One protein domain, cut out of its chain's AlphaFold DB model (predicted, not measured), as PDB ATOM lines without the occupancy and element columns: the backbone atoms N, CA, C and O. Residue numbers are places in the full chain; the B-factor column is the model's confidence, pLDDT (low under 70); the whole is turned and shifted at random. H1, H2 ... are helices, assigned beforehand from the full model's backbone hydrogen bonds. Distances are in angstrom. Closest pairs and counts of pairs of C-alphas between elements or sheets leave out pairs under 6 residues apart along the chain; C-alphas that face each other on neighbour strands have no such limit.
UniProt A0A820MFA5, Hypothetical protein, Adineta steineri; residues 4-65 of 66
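AT A GLANCE: This is residues 4 to 65 of the 66 residues of the protein "Hypothetical protein" of Adineta steineri (UniProt A0A820MFA5). One long helix, H3, stretches away by itself from a small loose lobe, in which H1 and the short H2 meet and a wide loop, residues 16 to 31, swings out from the end of H1 and back to H2. A short connection, residues 36 to 40, joins this lobe to H3, and the whole is flat and open. The 62 printed residues hold three named helices in the order H1, H2, H3 and no named strand, and the class is all helix. The whole is extended, with a radius of gyration of the C-alphas of 16.6 A and spans of 47 by 30 by 14 A.

IN THESE COORDINATES: Find C-alpha 4 at (169.166, 141.498, 148.673); from there H1, residues 4 to 15, runs 18.1 A to C-alpha 15. Look next at residues 32 to 35 for H2, 5.5 A long. H3, residues 41 to 60, begins at C-alpha 41 (153.137, 144.651, 153.017) and runs 28.8 A to C-alpha 60 at (133.570, 124.286, 158.460).

HOW THE PARTS SIT: H1 touches H2 with residues 8 to 12 alone; the closest C-alphas are those of Val 8 and Leu 35, 6.5 A apart. H3 is apart from H1 and from H2. In H3 every O i to N i+4 pair is within hydrogen-bond range; in H1 2 of 8 are, beside 3 of 9 O i to N i+3 pairs, and H2 is too short for an O i to N i+4 pair.

THE WHOLE: The two C-alphas farthest apart, those of Val 29 and Gln 63, are 47.6 A apart. The printed part has no cut; the link from H1 to H2 is long and that from H2 to H3 is tight. Look in the B-factor column for a mean pLDDT of the printed part of 83.5, with residues 4 to 10, 34 and 36 under 70.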
ATOM      1  N   GLY A   4     169.347 141.918 147.281       52.47
ATOM      2  CA  GLY A   4     169.166 141.498 148.673       52.47
ATOM      3  C   GLY A   4     167.982 140.564 148.947       52.47
ATOM      4  O   GLY A   4     168.075 139.716 149.823       52.47
ATOM      5  N   MET A   5     166.858 140.668 148.227       49.88
ATOM      6  CA  MET A   5     165.674 139.842 148.546       49.88
ATOM      7  C   MET A   5     165.786 138.388 148.066       49.88
ATOM      8  O   MET A   5     165.172 137.502 148.658       49.88
ATOM      9  N   VAL A   6     166.566 138.136 147.011       50.81
ATOM     10  CA  VAL A   6     166.730 136.794 146.429       50.81
ATOM     11  C   VAL A   6     167.638 135.923 147.303       50.81
ATOM     12  O   VAL A   6     167.364 134.739 147.479       50.81
ATOM     13  N   GLU A   7     168.667 136.515 147.916       54.00
ATOM     14  CA  GLU A   7     169.592 135.804 148.807       54.00
ATOM     15  C   GLU A   7     168.951 135.382 150.131       54.00
ATOM     16  O   GLU A   7     169.307 134.344 150.676       54.00
ATOM     17  N   VAL A   8     167.966 136.116 150.659       54.62
ATOM     18  CA  VAL A   8     167.394 135.725 151.957       54.62
ATOM     19  C   VAL A   8     166.384 134.581 151.839       54.62
ATOM     20  O   VAL A   8     166.367 133.680 152.677       54.62
ATOM     21  N   ALA A   9     165.589 134.539 150.764       57.31
ATOM     22  CA  ALA A   9     164.738 133.379 150.490       57.31
ATOM     23  C   ALA A   9     165.570 132.097 150.278       57.31
ATOM     24  O   ALA A   9     165.107 131.002 150.602       57.31
ATOM     25  N   SER A  10     166.808 132.232 149.784       63.59
ATOM     26  CA  SER A  10     167.693 131.095 149.531       63.59
ATOM     27  C   SER A  10     168.242 130.453 150.806       63.59
ATOM     28  O   SER A  10     168.567 129.273 150.754       63.59
ATOM     29  N   ALA A  11     168.293 131.160 151.944       73.56
ATOM     30  CA  ALA A  11     168.732 130.593 153.224       73.56
ATOM     31  C   ALA A  11     167.627 129.784 153.925       73.56
ATOM     32  O   ALA A  11     167.906 128.765 154.548       73.56
ATOM     33  N   TYR A  12     166.359 130.179 153.793       76.62
ATOM     34  CA  TYR A  12     165.245 129.464 154.430       76.62
ATOM     35  C   TYR A  12     164.999 128.067 153.849       76.62
ATOM     36  O   TYR A  12     164.650 127.150 154.587       76.62
ATOM     37  N   VAL A  13     165.188 127.893 152.539       78.44
ATOM     38  CA  VAL A  13     164.977 126.612 151.841       78.44
ATOM     39  C   VAL A  13     165.909 125.482 152.310       78.44
ATOM     40  O   VAL A  13     165.411 124.376 152.495       78.44
ATOM     41  N   PRO A  14     167.232 125.674 152.469       83.19
ATOM     42  CA  PRO A  14     168.118 124.652 153.015       83.19
ATOM     43  C   PRO A  14     167.913 124.462 154.521       83.19
ATOM     44  O   PRO A  14     167.954 123.327 154.982       83.19
ATOM     45  N   LEU A  15     167.627 125.531 155.277       86.75
ATOM     46  CA  LEU A  15     167.353 125.427 156.715       86.75
ATOM     47  C   LEU A  15     166.084 124.619 157.019       86.75
ATOM     48  O   LEU A  15     166.038 123.925 158.024       86.75
ATOM     49  N   SER A  16     165.075 124.659 156.146       86.19
ATOM     50  CA  SER A  16     163.846 123.874 156.311       86.19
ATOM     51  C   SER A  16     163.980 122.396 155.925       86.19
ATOM     52  O   SER A  16     162.996 121.661 155.992       86.19
ATOM     53  N   ARG A  17     165.168 121.940 155.495       90.00
ATOM     54  CA  ARG A  17     165.421 120.524 155.161       90.00
ATOM     55  C   ARG A  17     165.747 119.655 156.365       90.00
ATOM     56  O   ARG A  17     165.750 118.437 156.220       90.00
ATOM     57  N   VAL A  18     166.035 120.267 157.507       91.56
ATOM     58  CA  VAL A  18     166.308 119.573 158.766       91.56
ATOM     59  C   VAL A  18     165.144 119.777 159.727       91.56
ATOM     60  O   VAL A  18     164.519 120.837 159.740       91.56
ATOM     61  N   GLU A  19     164.838 118.748 160.510       89.75
ATOM     62  CA  GLU A  19     163.747 118.792 161.487       89.75
ATOM     63  C   GLU A  19     164.199 119.450 162.795       89.75
ATOM     64  O   GLU A  19     163.464 120.252 163.373       89.75
ATOM     65  N   GLN A  20     165.425 119.155 163.241       92.38
ATOM     66  CA  GLN A  20     165.979 119.682 164.484       92.38
ATOM     67  C   GLN A  20     167.217 120.537 164.220       92.38
ATOM     68  O   GLN A  20     168.007 120.288 163.312       92.38
ATOM     69  N   LEU A  21     167.425 121.545 165.071       86.19
ATOM     70  CA  LEU A  21     168.595 122.419 164.977       86.19
ATOM     71  C   LEU A  21     169.908 121.658 165.220       86.19
ATOM     72  O   LEU A  21     170.939 122.031 164.673       86.19
ATOM     73  N   THR A  22     169.874 120.587 166.014       92.50
ATOM     74  CA  THR A  22     171.029 119.711 166.271       92.50
ATOM     75  C   THR A  22     171.526 118.990 165.023       92.50
ATOM     76  O   THR A  22     172.688 118.599 164.978       92.50
ATOM     77  N   ASP A  23     170.670 118.857 164.009       92.31
ATOM     78  CA  ASP A  23     170.996 118.206 162.740       92.31
ATOM     79  C   ASP A  23     171.582 119.199 161.720       92.31
ATOM     80  O   ASP A  23     171.969 118.820 160.613       92.31
ATOM     81  N   LEU A  24     171.654 120.487 162.076       90.38
ATOM     82  CA  LEU A  24     172.172 121.549 161.226       90.38
ATOM     83  C   LEU A  24     173.644 121.835 161.529       90.38
ATOM     84  O   LEU A  24     174.011 122.205 162.643       90.38
ATOM     85  N   VAL A  25     174.477 121.799 160.490       90.56
ATOM     86  CA  VAL A  25     175.863 122.279 160.550       90.56
ATOM     87  C   VAL A  25     176.054 123.370 159.504       90.56
ATOM     88  O   VAL A  25     175.875 123.131 158.310       90.56
ATOM     89  N   ILE A  26     176.447 124.569 159.942       87.88
ATOM     90  CA  ILE A  26     176.810 125.666 159.041       87.88
ATOM     91  C   ILE A  26     178.330 125.832 159.064       87.88
ATOM     92  O   ILE A  26     178.917 126.159 160.089       87.88
ATOM     93  N   LEU A  27     178.969 125.584 157.919       88.75
ATOM     94  CA  LEU A  27     180.432 125.531 157.789       88.75
ATOM     95  C   LEU A  27     181.105 126.912 157.712       88.75
ATOM     96  O   LEU A  27     182.328 127.005 157.768       88.75
ATOM     97  N   GLN A  28     180.325 127.979 157.550       83.94
ATOM     98  CA  GLN A  28     180.808 129.356 157.442       83.94
ATOM     99  C   GLN A  28     180.164 130.232 158.513       83.94
ATOM    100  O   GLN A  28     179.124 129.885 159.073       83.94
ATOM    101  N   VAL A  29     180.766 131.393 158.780       81.94
ATOM    102  CA  VAL A  29     180.185 132.373 159.701       81.94
ATOM    103  C   VAL A  29     178.821 132.801 159.167       81.94
ATOM    104  O   VAL A  29     178.719 133.449 158.127       81.94
ATOM    105  N   PHE A  30     177.772 132.432 159.895       80.94
ATOM    106  CA  PHE A  30     176.397 132.743 159.542       80.94
ATOM    107  C   PHE A  30     175.861 133.851 160.435       80.94
ATOM    108  O   PHE A  30     175.745 133.693 161.651       80.94
ATOM    109  N   ASN A  31     175.522 134.986 159.830       81.12
ATOM    110  CA  ASN A  31     174.868 136.063 160.552       81.12
ATOM    111  C   ASN A  31     173.368 135.773 160.646       81.12
ATOM    112  O   ASN A  31     172.661 135.860 159.646       81.12
ATOM    113  N   ILE A  32     172.866 135.484 161.847       76.38
ATOM    114  CA  ILE A  32     171.441 135.201 162.064       76.38
ATOM    115  C   ILE A  32     170.532 136.376 161.678       76.38
ATOM    116  O   ILE A  32     169.384 136.167 161.294       76.38
ATOM    117  N   SER A  33     171.049 137.608 161.697       74.06
ATOM    118  CA  SER A  33     170.327 138.787 161.214       74.06
ATOM    119  C   SER A  33     170.045 138.721 159.712       74.06
ATOM    120  O   SER A  33     169.115 139.371 159.248       74.06
ATOM    121  N   ALA A  34     170.774 137.894 158.953       69.62
ATOM    122  CA  ALA A  34     170.450 137.605 157.559       69.62
ATOM    123  C   ALA A  34     169.108 136.872 157.415       69.62
ATOM    124  O   ALA A  34     168.475 137.001 156.377       69.62
ATOM    125  N   LEU A  35     168.636 136.160 158.447       72.19
ATOM    126  CA  LEU A  35     167.293 135.568 158.469       72.19
ATOM    127  C   LEU A  35     166.209 136.580 158.836       72.19
ATOM    128  O   LEU A  35     165.030 136.288 158.697       72.19
ATOM    129  N   GLN A  36     166.547 137.776 159.313       69.12
ATOM    130  CA  GLN A  36     165.540 138.756 159.713       69.12
ATOM    131  C   GLN A  36     164.974 139.475 158.482       69.12
ATOM    132  O   GLN A  36     165.260 140.644 158.224       69.12
ATOM    133  N   VAL A  37     164.132 138.785 157.706       70.00
ATOM    134  CA  VAL A  37     163.337 139.431 156.655       70.00
ATOM    135  C   VAL A  37     162.144 140.096 157.300       70.00
ATOM    136  O   VAL A  37     161.251 139.428 157.817       70.00
ATOM    137  N   LYS A  38     162.077 141.422 157.206       71.75
ATOM    138  CA  LYS A  38     160.816 142.122 157.432       71.75
ATOM    139  C   LYS A  38     159.868 141.761 156.282       71.75
ATOM    140  O   LYS A  38     160.170 142.133 155.144       71.75
ATOM    141  N   PRO A  39     158.741 141.071 156.535       74.50
ATOM    142  CA  PRO A  39     157.824 140.713 155.466       74.50
ATOM    143  C   PRO A  39     157.313 141.978 154.772       74.50
ATOM    144  O   PRO A  39     157.030 142.995 155.419       74.50
ATOM    145  N   SER A  40     157.202 141.935 153.448       84.44
ATOM    146  CA  SER A  40     156.621 143.036 152.684       84.44
ATOM    147  C   SER A  40     155.144 143.221 153.052       84.44
ATOM    148  O   SER A  40     154.487 142.296 153.530       84.44
ATOM    149  N   LYS A  41     154.574 144.405 152.785       86.81
ATOM    150  CA  LYS A  41     153.137 144.651 153.017       86.81
ATOM    151  C   LYS A  41     152.250 143.598 152.334       86.81
ATOM    152  O   LYS A  41     151.265 143.170 152.924       86.81
ATOM    153  N   GLY A  42     152.623 143.159 151.127       87.69
ATOM    154  CA  GLY A  42     151.912 142.107 150.396       87.69
ATOM    155  C   GLY A  42     152.018 140.738 151.071       87.69
ATOM    156  O   GLY A  42     151.016 140.041 151.187       87.69
ATOM    157  N   GLN A  43     153.196 140.381 151.593       84.81
ATOM    158  CA  GLN A  43     153.385 139.134 152.347       84.81
ATOM    159  C   GLN A  43     152.587 139.133 153.658       84.81
ATOM    160  O   GLN A  43     151.967 138.129 153.987       84.81
ATOM    161  N   ILE A  44     152.537 140.260 154.379       90.62
ATOM    162  CA  ILE A  44     151.713 140.392 155.596       90.62
ATOM    163  C   ILE A  44     150.225 140.238 155.262       90.62
ATOM    164  O   ILE A  44     149.507 139.525 155.961       90.62
ATOM    165  N   ALA A  45     149.757 140.884 154.188       94.25
ATOM    166  CA  ALA A  45     148.371 140.762 153.745       94.25
ATOM    167  C   ALA A  45     148.011 139.307 153.403       94.25
ATOM    168  O   ALA A  45     146.950 138.829 153.804       94.25
ATOM    169  N   GLU A  46     148.914 138.592 152.730       93.50
ATOM    170  CA  GLU A  46     148.715 137.182 152.396       93.50
ATOM    171  C   GLU A  46     148.698 136.283 153.638       93.50
ATOM    172  O   GLU A  46     147.802 135.454 153.774       93.50
ATOM    173  N   LEU A  47     149.610 136.488 154.595       92.94
ATOM    174  CA  LEU A  47     149.600 135.755 155.867       92.94
ATOM    175  C   LEU A  47     148.282 135.954 156.630       92.94
ATOM    176  O   LEU A  47     147.701 134.985 157.123       92.94
ATOM    177  N   ASN A  48     147.763 137.185 156.672       96.00
ATOM    178  CA  ASN A  48     146.472 137.476 157.297       96.00
ATOM    179  C   ASN A  48     145.315 136.775 156.568       96.00
ATOM    180  O   ASN A  48     144.430 136.207 157.210       96.00
ATOM    181  N   ARG A  49     145.332 136.770 155.228       97.56
ATOM    182  CA  ARG A  49     144.329 136.072 154.409       97.56
ATOM    183  C   ARG A  49     144.340 134.565 154.678       97.56
ATOM    184  O   ARG A  49     143.278 133.971 154.864       97.56
ATOM    185  N   LEU A  50     145.524 133.958 154.741       97.31
ATOM    186  CA  LEU A  50     145.702 132.536 155.043       97.31
ATOM    187  C   LEU A  50     145.234 132.187 156.461       97.31
ATOM    188  O   LEU A  50     144.585 131.161 156.647       97.31
ATOM    189  N   ALA A  51     145.484 133.055 157.446       96.06
ATOM    190  CA  ALA A  51     144.997 132.861 158.811       96.06
ATOM    191  C   ALA A  51     143.460 132.843 158.881       96.06
ATOM    192  O   ALA A  51     142.878 131.970 159.529       96.06
ATOM    193  N   VAL A  52     142.790 133.759 158.171       97.62
ATOM    194  CA  VAL A  52     141.321 133.772 158.069       97.62
ATOM    195  C   VAL A  52     140.809 132.493 157.407       97.62
ATOM    196  O   VAL A  52     139.902 131.852 157.942       97.62
ATOM    197  N   LEU A  53     141.414 132.079 156.288       97.00
ATOM    198  CA  LEU A  53     141.045 130.839 155.601       97.00
ATOM    199  C   LEU A  53     141.215 129.610 156.493       97.00
ATOM    200  O   LEU A  53     140.350 128.734 156.489       97.00
ATOM    201  N   PHE A  54     142.291 129.547 157.277       94.88
ATOM    202  CA  PHE A  54     142.512 128.459 158.220       94.88
ATOM    203  C   PHE A  54     141.395 128.388 159.267       94.88
ATOM    204  O   PHE A  54     140.819 127.320 159.466       94.88
ATOM    205  N   GLN A  55     141.024 129.518 159.880       96.06
ATOM    206  CA  GLN A  55     139.939 129.552 160.870       96.06
ATOM    207  C   GLN A  55     138.591 129.150 160.268       96.06
ATOM    208  O   GLN A  55     137.877 128.330 160.845       96.06
ATOM    209  N   GLN A  56     138.264 129.661 159.080       96.31
ATOM    210  CA  GLN A  56     137.040 129.291 158.362       96.31
ATOM    211  C   GLN A  56     137.020 127.800 158.010       96.31
ATOM    212  O   GLN A  56     135.994 127.136 158.159       96.31
ATOM    213  N   THR A  57     138.159 127.258 157.579       95.88
ATOM    214  CA  THR A  57     138.303 125.833 157.254       95.88
ATOM    215  C   THR A  57     138.123 124.985 158.505       95.88
ATOM    216  O   THR A  57     137.341 124.038 158.482       95.88
ATOM    217  N   LYS A  58     138.763 125.357 159.618       94.81
ATOM    218  CA  LYS A  58     138.625 124.659 160.900       94.81
ATOM    219  C   LYS A  58     137.182 124.669 161.408       94.81
ATOM    220  O   LYS A  58     136.704 123.644 161.873       94.81
ATOM    221  N   GLN A  59     136.468 125.789 161.282       94.06
ATOM    222  CA  GLN A  59     135.049 125.868 161.649       94.06
ATOM    223  C   GLN A  59     134.175 124.979 160.756       94.06
ATOM    224  O   GLN A  59     133.338 124.231 161.255       94.06
ATOM    225  N   ARG A  60     134.380 125.032 159.435       95.56
ATOM    226  CA  ARG A  60     133.570 124.286 158.460       95.56
ATOM    227  C   ARG A  60     133.807 122.778 158.504       95.56
ATOM    228  O   ARG A  60     132.887 122.004 158.270       95.56
ATOM    229  N   TYR A  61     135.042 122.375 158.771       94.88
ATOM    230  CA  TYR A  61     135.503 120.992 158.699       94.88
ATOM    231  C   TYR A  61     135.957 120.474 160.063       94.88
ATOM    232  O   TYR A  61     136.790 119.576 160.119       94.88
ATOM    233  N   GLY A  62     135.410 121.019 161.156       90.88
ATOM    234  CA  GLY A  62     135.867 120.748 162.524       90.88
ATOM    235  C   GLY A  62     135.978 119.264 162.873       90.88
ATOM    236  O   GLY A  62     136.889 118.878 163.588       90.88
ATOM    237  N   GLN A  63     135.142 118.414 162.273       92.12
ATOM    238  CA  GLN A  63     135.201 116.955 162.422       92.12
ATOM    239  C   GLN A  63     136.525 116.300 161.975       92.12
ATOM    240  O   GLN A  63     136.791 115.166 162.356       92.12
ATOM    241  N   TYR A  64     137.343 116.979 161.164       89.00
ATOM    242  CA  TYR A  64     138.646 116.494 160.690       89.00
ATOM    243  C   TYR A  64     139.837 117.134 161.421       89.00
ATOM    244  O   TYR A  64     140.976 116.733 161.195       89.00
ATOM    245  N   PHE A  65     139.591 118.135 162.270       78.06
ATOM    246  CA  PHE A  65     140.613 118.795 163.080       78.06
ATOM    247  C   PHE A  65     140.483 118.279 164.517       78.06
ATOM    248  O   PHE A  65     139.792 118.894 165.328       78.06
TER     249      PHE A  65